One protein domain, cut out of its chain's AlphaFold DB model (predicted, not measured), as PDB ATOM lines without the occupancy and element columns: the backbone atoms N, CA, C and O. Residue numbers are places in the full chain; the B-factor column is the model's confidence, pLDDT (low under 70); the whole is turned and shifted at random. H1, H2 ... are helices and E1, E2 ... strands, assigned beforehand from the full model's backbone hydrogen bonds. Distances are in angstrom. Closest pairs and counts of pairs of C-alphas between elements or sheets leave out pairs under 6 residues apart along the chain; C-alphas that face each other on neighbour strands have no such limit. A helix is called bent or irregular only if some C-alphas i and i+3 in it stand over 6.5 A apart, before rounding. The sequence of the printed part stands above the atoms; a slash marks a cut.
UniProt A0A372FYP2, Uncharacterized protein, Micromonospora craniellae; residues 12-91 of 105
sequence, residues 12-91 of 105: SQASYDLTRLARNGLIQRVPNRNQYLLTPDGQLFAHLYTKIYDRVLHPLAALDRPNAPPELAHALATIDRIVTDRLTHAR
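What this domain is: This is residues 12 to 91 of the 105 residues of an uncharacterized protein of Micromonospora craniellae (UniProt A0A372FYP2). One long helix, H2, makes the longest axis: at its first end sits a small head of H1 and the short strand hairpin E1 and E2, and near its last end H3 folds back at an angle, so that H2 and H3 make a V. The two tips, residues 12 to 17 of H1 and residues 78 to 91 at the end of H3 and beyond, stick out free. The printed part has 80 residues with three named helices and two named strands, in the order H1, E1, E2, H2, H3; the two-strand sheet, E1 - E2, is antiparallel, and the class is mostly helix. The whole is only just extended, close to loose, with a radius of gyration of the C-alphas of 17.7 A and spans of 53 by 33 by 26 A.

How they stand to each other: H1, residues 12 to 23, comes closest to E1, residues 27 to 29, at the C-alphas of Ala 22 and Gln 28, 5.7 A apart. E1 forms a hairpin with E2, residues 36 to 38, antiparallel at 150 degrees; N 28 and O 37 are 2.8 A apart and N 37 and O 28 are 2.9 A apart, both within hydrogen-bond range. H1 and E2 are near each other, with 6 pairs of C-alphas within 10 A. H2, residues 40 to 61, comes closest to E1 at the C-alphas of Ile 27 and Gly 42, 6.1 A apart. H2 has a kink of 38 degrees near residue 53 and is irregular, only just: C-alphas 55 and 58 are 6.6 A apart. With its residues 56 to 60 alone, H2 only just touches residues 73 to 76 of H3, residues 70 to 89, with 3 pairs of C-alphas within 8 A, the closest being those of Leu 60 and Ala 73 at 7.8 A. H2 and H3 stand at a steep tilt of 60 degrees, opposite ways. H1 is apart from H2 and from H3. In H1 and H3 every O i to N i+4 pair is within hydrogen-bond range; in H2, 16 of 18 are.

Where its parts are: H1 begins at C-alpha 12 (-3.349, 21.434, -24.378) and is 16.5 A long. E1 is 6.8 A and E2 6.9 A long. H2 is 29.4 A long, beginning at C-alpha 40 (11.097, 26.343, -2.967). H3 is 28.7 A long and ends at C-alpha 89 (-16.213, 13.567, 9.562).

The domain as a whole: The two C-alphas farthest apart are those of Asn 32 and Pro 70, at 53.1 A. The printed part has no cut and no long link. Mean pLDDT of the printed part is 81.9; residues 59 to 68, 84, 86 to 87 and 89 to 91 are under 70.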
ATOM      1  N   SER A  12      -2.275  20.850 -25.191       91.62
ATOM      2  CA  SER A  12      -3.349  21.434 -24.378       91.62
ATOM      3  C   SER A  12      -3.341  20.915 -22.937       91.62
ATOM      4  O   SER A  12      -3.566  21.704 -22.018       91.62
ATOM      5  N   GLN A  13      -3.019  19.632 -22.725       92.62
ATOM      6  CA  GLN A  13      -2.806  19.067 -21.388       92.62
ATOM      7  C   GLN A  13      -1.590  19.714 -20.716       92.62
ATOM      8  O   GLN A  13      -1.707  20.188 -19.590       92.62
ATOM      9  N   ALA A  14      -0.475  19.860 -21.438       92.94
ATOM     10  CA  ALA A  14       0.714  20.544 -20.930       92.94
ATOM     11  C   ALA A  14       0.432  21.987 -20.493       92.94
ATOM     12  O   ALA A  14       0.802  22.393 -19.391       92.94
ATOM     13  N   SER A  15      -0.257  22.770 -21.325       93.75
ATOM     14  CA  SER A  15      -0.623  24.149 -20.985       93.75
ATOM     15  C   SER A  15      -1.534  24.222 -19.758       93.75
ATOM     16  O   SER A  15      -1.351  25.101 -18.908       93.75
ATOM     17  N   TYR A  16      -2.491  23.300 -19.645       95.12
ATOM     18  CA  TYR A  16      -3.371  23.212 -18.485       95.12
ATOM     19  C   TYR A  16      -2.590  22.876 -17.209       95.12
ATOM     20  O   TYR A  16      -2.704  23.597 -16.214       95.12
ATOM     21  N   ASP A  17      -1.747  21.845 -17.254       94.50
ATOM     22  CA  ASP A  17      -0.957  21.400 -16.109       94.50
ATOM     23  C   ASP A  17       0.015  22.489 -15.647       94.50
ATOM     24  O   ASP A  17       0.068  22.792 -14.456       94.50
ATOM     25  N   LEU A  18       0.712  23.164 -16.567       96.50
ATOM     26  CA  LEU A  18       1.605  24.281 -16.233       96.50
ATOM     27  C   LEU A  18       0.852  25.450 -15.592       96.50
ATOM     28  O   LEU A  18       1.312  26.018 -14.601       96.50
ATOM     29  N   THR A  19      -0.331  25.789 -16.109       95.81
ATOM     30  CA  THR A  19      -1.179  26.835 -15.515       95.81
ATOM     31  C   THR A  19      -1.608  26.447 -14.103       95.81
ATOM     32  O   THR A  19      -1.567  27.267 -13.184       95.81
ATOM     33  N   ARG A  20      -1.996  25.184 -13.908       95.88
ATOM     34  CA  ARG A  20      -2.413  24.661 -12.608       95.88
ATOM     35  C   ARG A  20      -1.250  24.629 -11.616       95.88
ATOM     36  O   ARG A  20      -1.431  25.055 -10.480       95.88
ATOM     37  N   LEU A  21      -0.068  24.183 -12.025       97.25
ATOM     38  CA  LEU A  21       1.131  24.170 -11.180       97.25
ATOM     39  C   LEU A  21       1.549  25.588 -10.772       97.25
ATOM     40  O   LEU A  21       1.866  25.815  -9.604       97.25
ATOM     41  N   ALA A  22       1.492  26.546 -11.703       96.44
ATOM     42  CA  ALA A  22       1.801  27.944 -11.417       96.44
ATOM     43  C   ALA A  22       0.783  28.570 -10.453       96.44
ATOM     44  O   ALA A  22       1.164  29.244  -9.500       96.44
ATOM     45  N   ARG A  23      -0.513  28.288 -10.643       97.06
ATOM     46  CA  ARG A  23      -1.581  28.748  -9.739       97.06
ATOM     47  C   ARG A  23      -1.407  28.231  -8.308       97.06
ATOM     48  O   ARG A  23      -1.734  28.947  -7.374       97.06
ATOM     49  N   ASN A  24      -0.897  27.010  -8.141       94.62
ATOM     50  CA  ASN A  24      -0.612  26.428  -6.825       94.62
ATOM     51  C   ASN A  24       0.748  26.862  -6.250       94.62
ATOM     52  O   ASN A  24       1.164  26.335  -5.226       94.62
ATOM     53  N   GLY A  25       1.466  27.778  -6.909       95.50
ATOM     54  CA  GLY A  25       2.746  28.291  -6.421       95.50
ATOM     55  C   GLY A  25       3.904  27.293  -6.488       95.50
ATOM     56  O   GLY A  25       4.954  27.560  -5.916       95.50
ATOM     57  N   LEU A  26       3.755  26.160  -7.187       97.06
ATOM     58  CA  LEU A  26       4.802  25.132  -7.287       97.06
ATOM     59  C   LEU A  26       5.846  25.466  -8.360       97.06
ATOM     60  O   LEU A  26       7.002  25.058  -8.278       97.06
ATOM     61  N   ILE A  27       5.443  26.217  -9.380       97.88
ATOM     62  CA  ILE A  27       6.343  26.728 -10.412       97.88
ATOM     63  C   ILE A  27       6.081  28.209 -10.646       97.88
ATOM     64  O   ILE A  27       4.980  28.706 -10.417       97.88
ATOM     65  N   GLN A  28       7.078  28.898 -11.178       97.62
ATOM     66  CA  GLN A  28       6.971  30.279 -11.631       97.62
ATOM     67  C   GLN A  28       7.419  30.395 -13.085       97.62
ATOM     68  O   GLN A  28       8.376  29.739 -13.509       97.62
ATOM     69  N   ARG A  29       6.712  31.219 -13.863       96.38
ATOM     70  CA  ARG A  29       7.058  31.475 -15.265       96.38
ATOM     71  C   ARG A  29       8.211  32.470 -15.341       96.38
ATOM     72  O   ARG A  29       8.168  33.518 -14.703       96.38
ATOM     73  N   VAL A  30       9.198  32.177 -16.180       96.75
ATOM     74  CA  VAL A  30      10.277  33.116 -16.494       96.75
ATOM     75  C   VAL A  30       9.730  34.208 -17.426       96.75
ATOM     76  O   VAL A  30       9.140  33.880 -18.463       96.75
ATOM     77  N   PRO A  31       9.911  35.503 -17.109       94.69
ATOM     78  CA  PRO A  31       9.467  36.586 -17.979       94.69
ATOM     79  C   PRO A  31      10.027  36.443 -19.396       94.69
ATOM     80  O   PRO A  31      11.188  36.081 -19.587       94.69
ATOM     81  N   ASN A  32       9.194  36.733 -20.397       94.19
ATOM     82  CA  ASN A  32       9.559  36.710 -21.821       94.19
ATOM     83  C   ASN A  32      10.068  35.356 -22.351       94.19
ATOM     84  O   ASN A  32      10.648  35.298 -23.433       94.19
ATOM     85  N   ARG A  33       9.847  34.254 -21.622       92.94
ATOM     86  CA  ARG A  33      10.218  32.900 -22.051       92.94
ATOM     87  C   ARG A  33       9.091  31.915 -21.762       92.94
ATOM     88  O   ARG A  33       8.379  32.036 -20.770       92.94
ATOM     89  N   ASN A  34       8.965  30.880 -22.589       90.19
ATOM     90  CA  ASN A  34       8.089  29.732 -22.312       90.19
ATOM     91  C   ASN A  34       8.798  28.719 -21.400       90.19
ATOM     92  O   ASN A  34       8.828  27.525 -21.679       90.19
ATOM     93  N   GLN A  35       9.428  29.224 -20.342       95.06
ATOM     94  CA  GLN A  35      10.198  28.444 -19.382       95.06
ATOM     95  C   GLN A  35       9.601  28.632 -17.993       95.06
ATOM     96  O   GLN A  35       9.124  29.716 -17.651       95.06
ATOM     97  N   TYR A  36       9.650  27.568 -17.202       96.56
ATOM     98  CA  TYR A  36       9.142  27.541 -15.841       96.56
ATOM     99  C   TYR A  36      10.214  26.975 -14.920       96.56
ATOM    100  O   TYR A  36      10.912  26.029 -15.285       96.56
ATOM    101  N   LEU A  37      10.336  27.564 -13.736       97.69
ATOM    102  CA  LEU A  37      11.253  27.122 -12.691       97.69
ATOM    103  C   LEU A  37      10.449  26.686 -11.471       97.69
ATOM    104  O   LEU A  37       9.398  27.264 -11.193       97.69
ATOM    105  N   LEU A  38      10.947  25.691 -10.738       96.75
ATOM    106  CA  LEU A  38      10.373  25.325  -9.445       96.75
ATOM    107  C   LEU A  38      10.554  26.475  -8.449       96.75
ATOM    108  O   LEU A  38      11.581  27.155  -8.436       96.75
ATOM    109  N   THR A  39       9.548  26.674  -7.610       95.75
ATOM    110  CA  THR A  39       9.680  27.463  -6.381       95.75
ATOM    111  C   THR A  39      10.284  26.585  -5.273       95.75
ATOM    112  O   THR A  39      10.366  25.363  -5.445       95.75
ATOM    113  N   PRO A  40      10.689  27.150  -4.119       94.44
ATOM    114  CA  PRO A  40      11.097  26.343  -2.967       94.44
ATOM    115  C   PRO A  40      10.023  25.323  -2.550       94.44
ATOM    116  O   PRO A  40      10.329  24.144  -2.363       94.44
ATOM    117  N   ASP A  41       8.755  25.744  -2.520       88.50
ATOM    118  CA  ASP A  41       7.618  24.869  -2.214       88.50
ATOM    119  C   ASP A  41       7.439  23.784  -3.277       88.50
ATOM    120  O   ASP A  41       7.233  22.616  -2.951       88.50
ATOM    121  N   GLY A  42       7.594  24.133  -4.558       91.81
ATOM    122  CA  GLY A  42       7.587  23.170  -5.655       91.81
ATOM    123  C   GLY A  42       8.689  22.124  -5.551       91.81
ATOM    124  O   GLY A  42       8.459  20.950  -5.846       91.81
ATOM    125  N   GLN A  43       9.882  22.518  -5.107       93.75
ATOM    126  CA  GLN A  43      11.012  21.607  -4.943       93.75
ATOM    127  C   GLN A  43      10.806  20.642  -3.771       93.75
ATOM    128  O   GLN A  43      11.096  19.447  -3.909       93.75
ATOM    129  N   LEU A  44      10.271  21.137  -2.649       86.38
ATOM    130  CA  LEU A  44       9.892  20.306  -1.507       86.38
ATOM    131  C   LEU A  44       8.754  19.357  -1.883       86.38
ATOM    132  O   LEU A  44       8.844  18.159  -1.611       86.38
ATOM    133  N   PHE A  45       7.731  19.868  -2.569       87.88
ATOM    134  CA  PHE A  45       6.616  19.071  -3.063       87.88
ATOM    135  C   PHE A  45       7.104  17.955  -3.989       87.88
ATOM    136  O   PHE A  45       6.754  16.800  -3.773       87.88
ATOM    137  N   ALA A  46       7.958  18.259  -4.969       91.19
ATOM    138  CA  ALA A  46       8.499  17.258  -5.885       91.19
ATOM    139  C   ALA A  46       9.296  16.170  -5.146       91.19
ATOM    140  O   ALA A  46       9.096  14.982  -5.407       91.19
ATOM    141  N   HIS A  47      10.154  16.546  -4.189       88.12
ATOM    142  CA  HIS A  47      10.908  15.581  -3.380       88.12
ATOM    143  C   HIS A  47       9.998  14.693  -2.535       88.12
ATOM    144  O   HIS A  47      10.167  13.471  -2.509       88.12
ATOM    145  N   LEU A  48       9.044  15.303  -1.833       84.19
ATOM    146  CA  LEU A  48       8.111  14.589  -0.974       84.19
ATOM    147  C   LEU A  48       7.236  13.653  -1.803       84.19
ATOM    148  O   LEU A  48       7.155  12.466  -1.500       84.19
ATOM    149  N   TYR A  49       6.634  14.171  -2.870       82.06
ATOM    150  CA  TYR A  49       5.744  13.416  -3.738       82.06
ATOM    151  C   TYR A  49       6.465  12.242  -4.394       82.06
ATOM    152  O   TYR A  49       5.925  11.143  -4.405       82.06
ATOM    153  N   THR A  50       7.706  12.428  -4.854       84.25
ATOM    154  CA  THR A  50       8.509  11.331  -5.422       84.25
ATOM    155  C   THR A  50       8.765  10.242  -4.380       84.25
ATOM    156  O   THR A  50       8.528   9.065  -4.639       84.25
ATOM    157  N   LYS A  51       9.161  10.616  -3.156       82.00
ATOM    158  CA  LYS A  51       9.385   9.642  -2.076       82.00
ATOM    159  C   LYS A  51       8.101   8.924  -1.660       82.00
ATOM    160  O   LYS A  51       8.139   7.721  -1.429       82.00
ATOM    161  N   ILE A  52       6.981   9.641  -1.562       83.94
ATOM    162  CA  ILE A  52       5.667   9.053  -1.268       83.94
ATOM    163  C   ILE A  52       5.262   8.104  -2.392       83.94
ATOM    164  O   ILE A  52       4.818   6.992  -2.121       83.94
ATOM    165  N   TYR A  53       5.445   8.505  -3.648       81.00
ATOM    166  CA  TYR A  53       5.145   7.653  -4.786       81.00
ATOM    167  C   TYR A  53       5.938   6.344  -4.708       81.00
ATOM    168  O   TYR A  53       5.334   5.276  -4.697       81.00
ATOM    169  N   ASP A  54       7.257   6.407  -4.525       77.12
ATOM    170  CA  ASP A  54       8.114   5.216  -4.501       77.12
ATOM    171  C   ASP A  54       7.902   4.322  -3.268       77.12
ATOM    172  O   ASP A  54       8.066   3.104  -3.346       77.12
ATOM    173  N   ARG A  55       7.578   4.908  -2.110       73.81
ATOM    174  CA  ARG A  55       7.507   4.185  -0.825       73.81
ATOM    175  C   ARG A  55       6.102   3.780  -0.411       73.81
ATOM    176  O   ARG A  55       5.966   2.897   0.430       73.81
ATOM    177  N   VAL A  56       5.082   4.423  -0.967       74.12
ATOM    178  CA  VAL A  56       3.683   4.230  -0.578       74.12
ATOM    179  C   VAL A  56       2.866   3.839  -1.798       74.12
ATOM    180  O   VAL A  56       2.354   2.729  -1.848       74.12
ATOM    181  N   LEU A  57       2.791   4.698  -2.818       76.94
ATOM    182  CA  LEU A  57       1.851   4.491  -3.928       76.94
ATOM    183  C   LEU A  57       2.255   3.334  -4.846       76.94
ATOM    184  O   LEU A  57       1.410   2.524  -5.217       76.94
ATOM    185  N   HIS A  58       3.535   3.224  -5.194       74.94
ATOM    186  CA  HIS A  58       4.043   2.144  -6.032       74.94
ATOM    187  C   HIS A  58       3.965   0.776  -5.320       74.94
ATOM    188  O   HIS A  58       3.479  -0.172  -5.933       74.94
ATOM    189  N   PRO A  59       4.345   0.640  -4.032       68.19
ATOM    190  CA  PRO A  59       4.096  -0.582  -3.266       68.19
ATOM    191  C   PRO A  59       2.611  -0.926  -3.118       68.19
ATOM    192  O   PRO A  59       2.265  -2.094  -3.257       68.19
ATOM    193  N   LEU A  60       1.735   0.065  -2.900       66.06
ATOM    194  CA  LEU A  60       0.279  -0.130  -2.868       66.06
ATOM    195  C   LEU A  60      -0.259  -0.671  -4.191       66.06
ATOM    196  O   LEU A  60      -0.999  -1.645  -4.203       66.06
ATOM    197  N   ALA A  61       0.153  -0.076  -5.309       68.62
ATOM    198  CA  ALA A  61      -0.209  -0.552  -6.642       68.62
ATOM    199  C   ALA A  61       0.367  -1.948  -6.945       68.62
ATOM    200  O   ALA A  61      -0.110  -2.639  -7.839       68.62
ATOM    201  N   ALA A  62       1.393  -2.369  -6.202       64.25
ATOM    202  CA  ALA A  62       1.963  -3.704  -6.263       64.25
ATOM    203  C   ALA A  62       1.343  -4.686  -5.248       64.25
ATOM    204  O   ALA A  62       1.761  -5.840  -5.258       64.25
ATOM    205  N   LEU A  63       0.374  -4.287  -4.408       58.28
ATOM    206  CA  LEU A  63      -0.310  -5.189  -3.459       58.28
ATOM    207  C   LEU A  63      -1.148  -6.272  -4.147       58.28
ATOM    208  O   LEU A  63      -1.389  -7.313  -3.547       58.28
ATOM    209  N   ASP A  64      -1.508  -6.084  -5.418       56.44
ATOM    210  CA  ASP A  64      -2.065  -7.157  -6.254       56.44
ATOM    211  C   ASP A  64      -1.018  -8.245  -6.590       56.44
ATOM    212  O   ASP A  64      -1.328  -9.240  -7.249       56.44
ATOM    213  N   ARG A  65       0.239  -8.089  -6.140       57.94
ATOM    214  CA  ARG A  65       1.258  -9.143  -6.155       57.94
ATOM    215  C   ARG A  65       1.295  -9.865  -4.805       57.94
ATOM    216  O   ARG A  65       1.372  -9.207  -3.770       57.94
ATOM    217  N   PRO A  66       1.399 -11.203  -4.793       58.56
ATOM    218  CA  PRO A  66       1.305 -12.016  -3.576       58.56
ATOM    219  C   PRO A  66       2.448 -11.843  -2.546       58.56
ATOM    220  O   PRO A  66       2.499 -12.584  -1.571       58.56
ATOM    221  N   ASN A  67       3.369 -10.886  -2.725       59.22
ATOM    222  CA  ASN A  67       4.667 -10.853  -2.036       59.22
ATOM    223  C   ASN A  67       4.881  -9.599  -1.173       59.22
ATOM    224  O   ASN A  67       6.002  -9.357  -0.718       59.22
ATOM    225  N   ALA A  68       3.877  -8.737  -1.016       63.38
ATOM    226  CA  ALA A  68       4.048  -7.543  -0.202       63.38
ATOM    227  C   ALA A  68       4.214  -7.921   1.284       63.38
ATOM    228  O   ALA A  68       3.454  -8.757   1.777       63.38
ATOM    229  N   PRO A  69       5.173  -7.321   2.018       72.31
ATOM    230  CA  PRO A  69       5.330  -7.587   3.442       72.31
ATOM    231  C   PRO A  69       4.021  -7.295   4.197       72.31
ATOM    232  O   PRO A  69       3.472  -6.198   4.046       72.31
ATOM    233  N   PRO A  70       3.512  -8.228   5.020       73.12
ATOM    234  CA  PRO A  70       2.197  -8.094   5.654       73.12
ATOM    235  C   PRO A  70       2.111  -6.870   6.578       73.12
ATOM    236  O   PRO A  70       1.084  -6.197   6.635       73.12
ATOM    237  N   GLU A  71       3.211  -6.515   7.240       77.19
ATOM    238  CA  GLU A  71       3.324  -5.325   8.096       77.19
ATOM    239  C   GLU A  71       3.074  -4.023   7.320       77.19
ATOM    240  O   GLU A  71       2.401  -3.115   7.812       77.19
ATOM    241  N   LEU A  72       3.562  -3.951   6.077       71.88
ATOM    242  CA  LEU A  72       3.370  -2.797   5.204       71.88
ATOM    243  C   LEU A  72       1.907  -2.683   4.764       71.88
ATOM    244  O   LEU A  72       1.335  -1.595   4.828       71.88
ATOM    245  N   ALA A  73       1.279  -3.799   4.382       71.50
ATOM    246  CA  ALA A  73      -0.140  -3.825   4.027       71.50
ATOM    247  C   ALA A  73      -1.025  -3.361   5.201       71.50
ATOM    248  O   ALA A  73      -1.912  -2.525   5.017       71.50
ATOM    249  N   HIS A  74      -0.737  -3.822   6.422       77.38
ATOM    250  CA  HIS A  74      -1.461  -3.406   7.627       77.38
ATOM    251  C   HIS A  74      -1.268  -1.924   7.978       77.38
ATOM    252  O   HIS A  74      -2.240  -1.240   8.325       77.38
ATOM    253  N   ALA A  75      -0.041  -1.401   7.878       78.62
ATOM    254  CA  ALA A  75       0.230   0.013   8.131       78.62
ATOM    255  C   ALA A  75      -0.540   0.914   7.153       78.62
ATOM    256  O   ALA A  75      -1.139   1.915   7.555       78.62
ATOM    257  N   LEU A  76      -0.587   0.526   5.880       72.06
ATOM    258  CA  LEU A  76      -1.276   1.284   4.842       72.06
ATOM    259  C   LEU A  76      -2.798   1.227   4.998       72.06
ATOM    260  O   LEU A  76      -3.438   2.274   4.939       72.06
ATOM    261  N   ALA A  77      -3.363   0.056   5.307       74.69
ATOM    262  CA  ALA A  77      -4.782  -0.075   5.645       74.69
ATOM    263  C   ALA A  77      -5.171   0.786   6.864       74.69
ATOM    264  O   ALA A  77      -6.260   1.357   6.923       74.69
ATOM    265  N   THR A  78      -4.261   0.930   7.833       83.38
ATOM    266  CA  THR A  78      -4.475   1.789   9.006       83.38
ATOM    267  C   THR A  78      -4.515   3.268   8.628       83.38
ATOM    268  O   THR A  78      -5.401   3.989   9.091       83.38
ATOM    269  N   ILE A  79      -3.587   3.718   7.781       76.69
ATOM    270  CA  ILE A  79      -3.559   5.099   7.280       76.69
ATOM    271  C   ILE A  79      -4.821   5.390   6.462       76.69
ATOM    272  O   ILE A  79      -5.472   6.405   6.708       76.69
ATOM    273  N   ASP A  80      -5.192   4.492   5.548       74.88
ATOM    274  CA  ASP A  80      -6.373   4.639   4.693       74.88
ATOM    275  C   ASP A  80      -7.666   4.760   5.515       74.88
ATOM    276  O   ASP A  80      -8.460   5.685   5.314       74.88
ATOM    277  N   ARG A  81      -7.819   3.914   6.545       79.44
ATOM    278  CA  ARG A  81      -8.937   3.997   7.494       79.44
ATOM    279  C   ARG A  81      -8.996   5.354   8.193       79.44
ATOM    280  O   ARG A  81     -10.068   5.944   8.272       79.44
ATOM    281  N   ILE A  82      -7.871   5.856   8.709       80.62
ATOM    282  CA  ILE A  82      -7.826   7.129   9.452       80.62
ATOM    283  C   ILE A  82      -8.139   8.318   8.534       80.62
ATOM    284  O   ILE A  82      -8.862   9.234   8.930       80.62
ATOM    285  N   VAL A  83      -7.599   8.322   7.315       71.81
ATOM    286  CA  VAL A  83      -7.868   9.378   6.329       71.81
ATOM    287  C   VAL A  83      -9.341   9.363   5.923       71.81
ATOM    288  O   VAL A  83      -9.982  10.414   5.948       71.81
ATOM    289  N   THR A  84      -9.894   8.188   5.617       68.19
ATOM    290  CA  THR A  84     -11.313   8.021   5.267       68.19
ATOM    291  C   THR A  84     -12.226   8.470   6.402       68.19
ATOM    292  O   THR A  84     -13.183   9.210   6.164       68.19
ATOM    293  N   ASP A  85     -11.904   8.100   7.641       76.25
ATOM    294  CA  ASP A  85     -12.650   8.514   8.827       76.25
ATOM    295  C   ASP A  85     -12.667  10.041   8.955       76.25
ATOM    296  O   ASP A  85     -13.728  10.657   9.042       76.25
ATOM    297  N   ARG A  86     -11.504  10.689   8.827       67.62
ATOM    298  CA  ARG A  86     -11.419  12.153   8.871       67.62
ATOM    299  C   ARG A  86     -12.146  12.841   7.724       67.62
ATOM    300  O   ARG A  86     -12.783  13.859   7.964       67.62
ATOM    301  N   LEU A  87     -12.080  12.315   6.504       66.56
ATOM    302  CA  LEU A  87     -12.815  12.872   5.363       66.56
ATOM    303  C   LEU A  87     -14.328  12.716   5.528       66.56
ATOM    304  O   LEU A  87     -15.081  13.614   5.155       66.56
ATOM    305  N   THR A  88     -14.768  11.607   6.120       73.38
ATOM    306  CA  THR A  88     -16.181  11.358   6.433       73.38
ATOM    307  C   THR A  88     -16.681  12.347   7.479       73.38
ATOM    308  O   THR A  88     -17.730  12.954   7.290       73.38
ATOM    309  N   HIS A  89     -15.893  12.584   8.527       65.88
ATOM    310  CA  HIS A  89     -16.213  13.567   9.562       65.88
ATOM    311  C   HIS A  89     -16.090  15.021   9.078       65.88
ATOM    312  O   HIS A  89     -16.786  15.897   9.582       65.88
ATOM    313  N   ALA A  90     -15.230  15.293   8.094       57.34
ATOM    314  CA  ALA A  90     -15.046  16.622   7.512       57.34
ATOM    315  C   ALA A  90     -16.059  16.957   6.402       57.34
ATOM    316  O   ALA A  90     -16.052  18.081   5.892       57.34
ATOM    317  N   ARG A  91     -16.928  16.016   6.001       54.62
ATOM    318  CA  ARG A  91     -17.996  16.300   5.036       54.62
ATOM    319  C   ARG A  91     -19.023  17.241   5.660       54.62
ATOM    320  O   ARG A  91     -19.872  16.838   6.446       54.62
TER     321      ARG A  91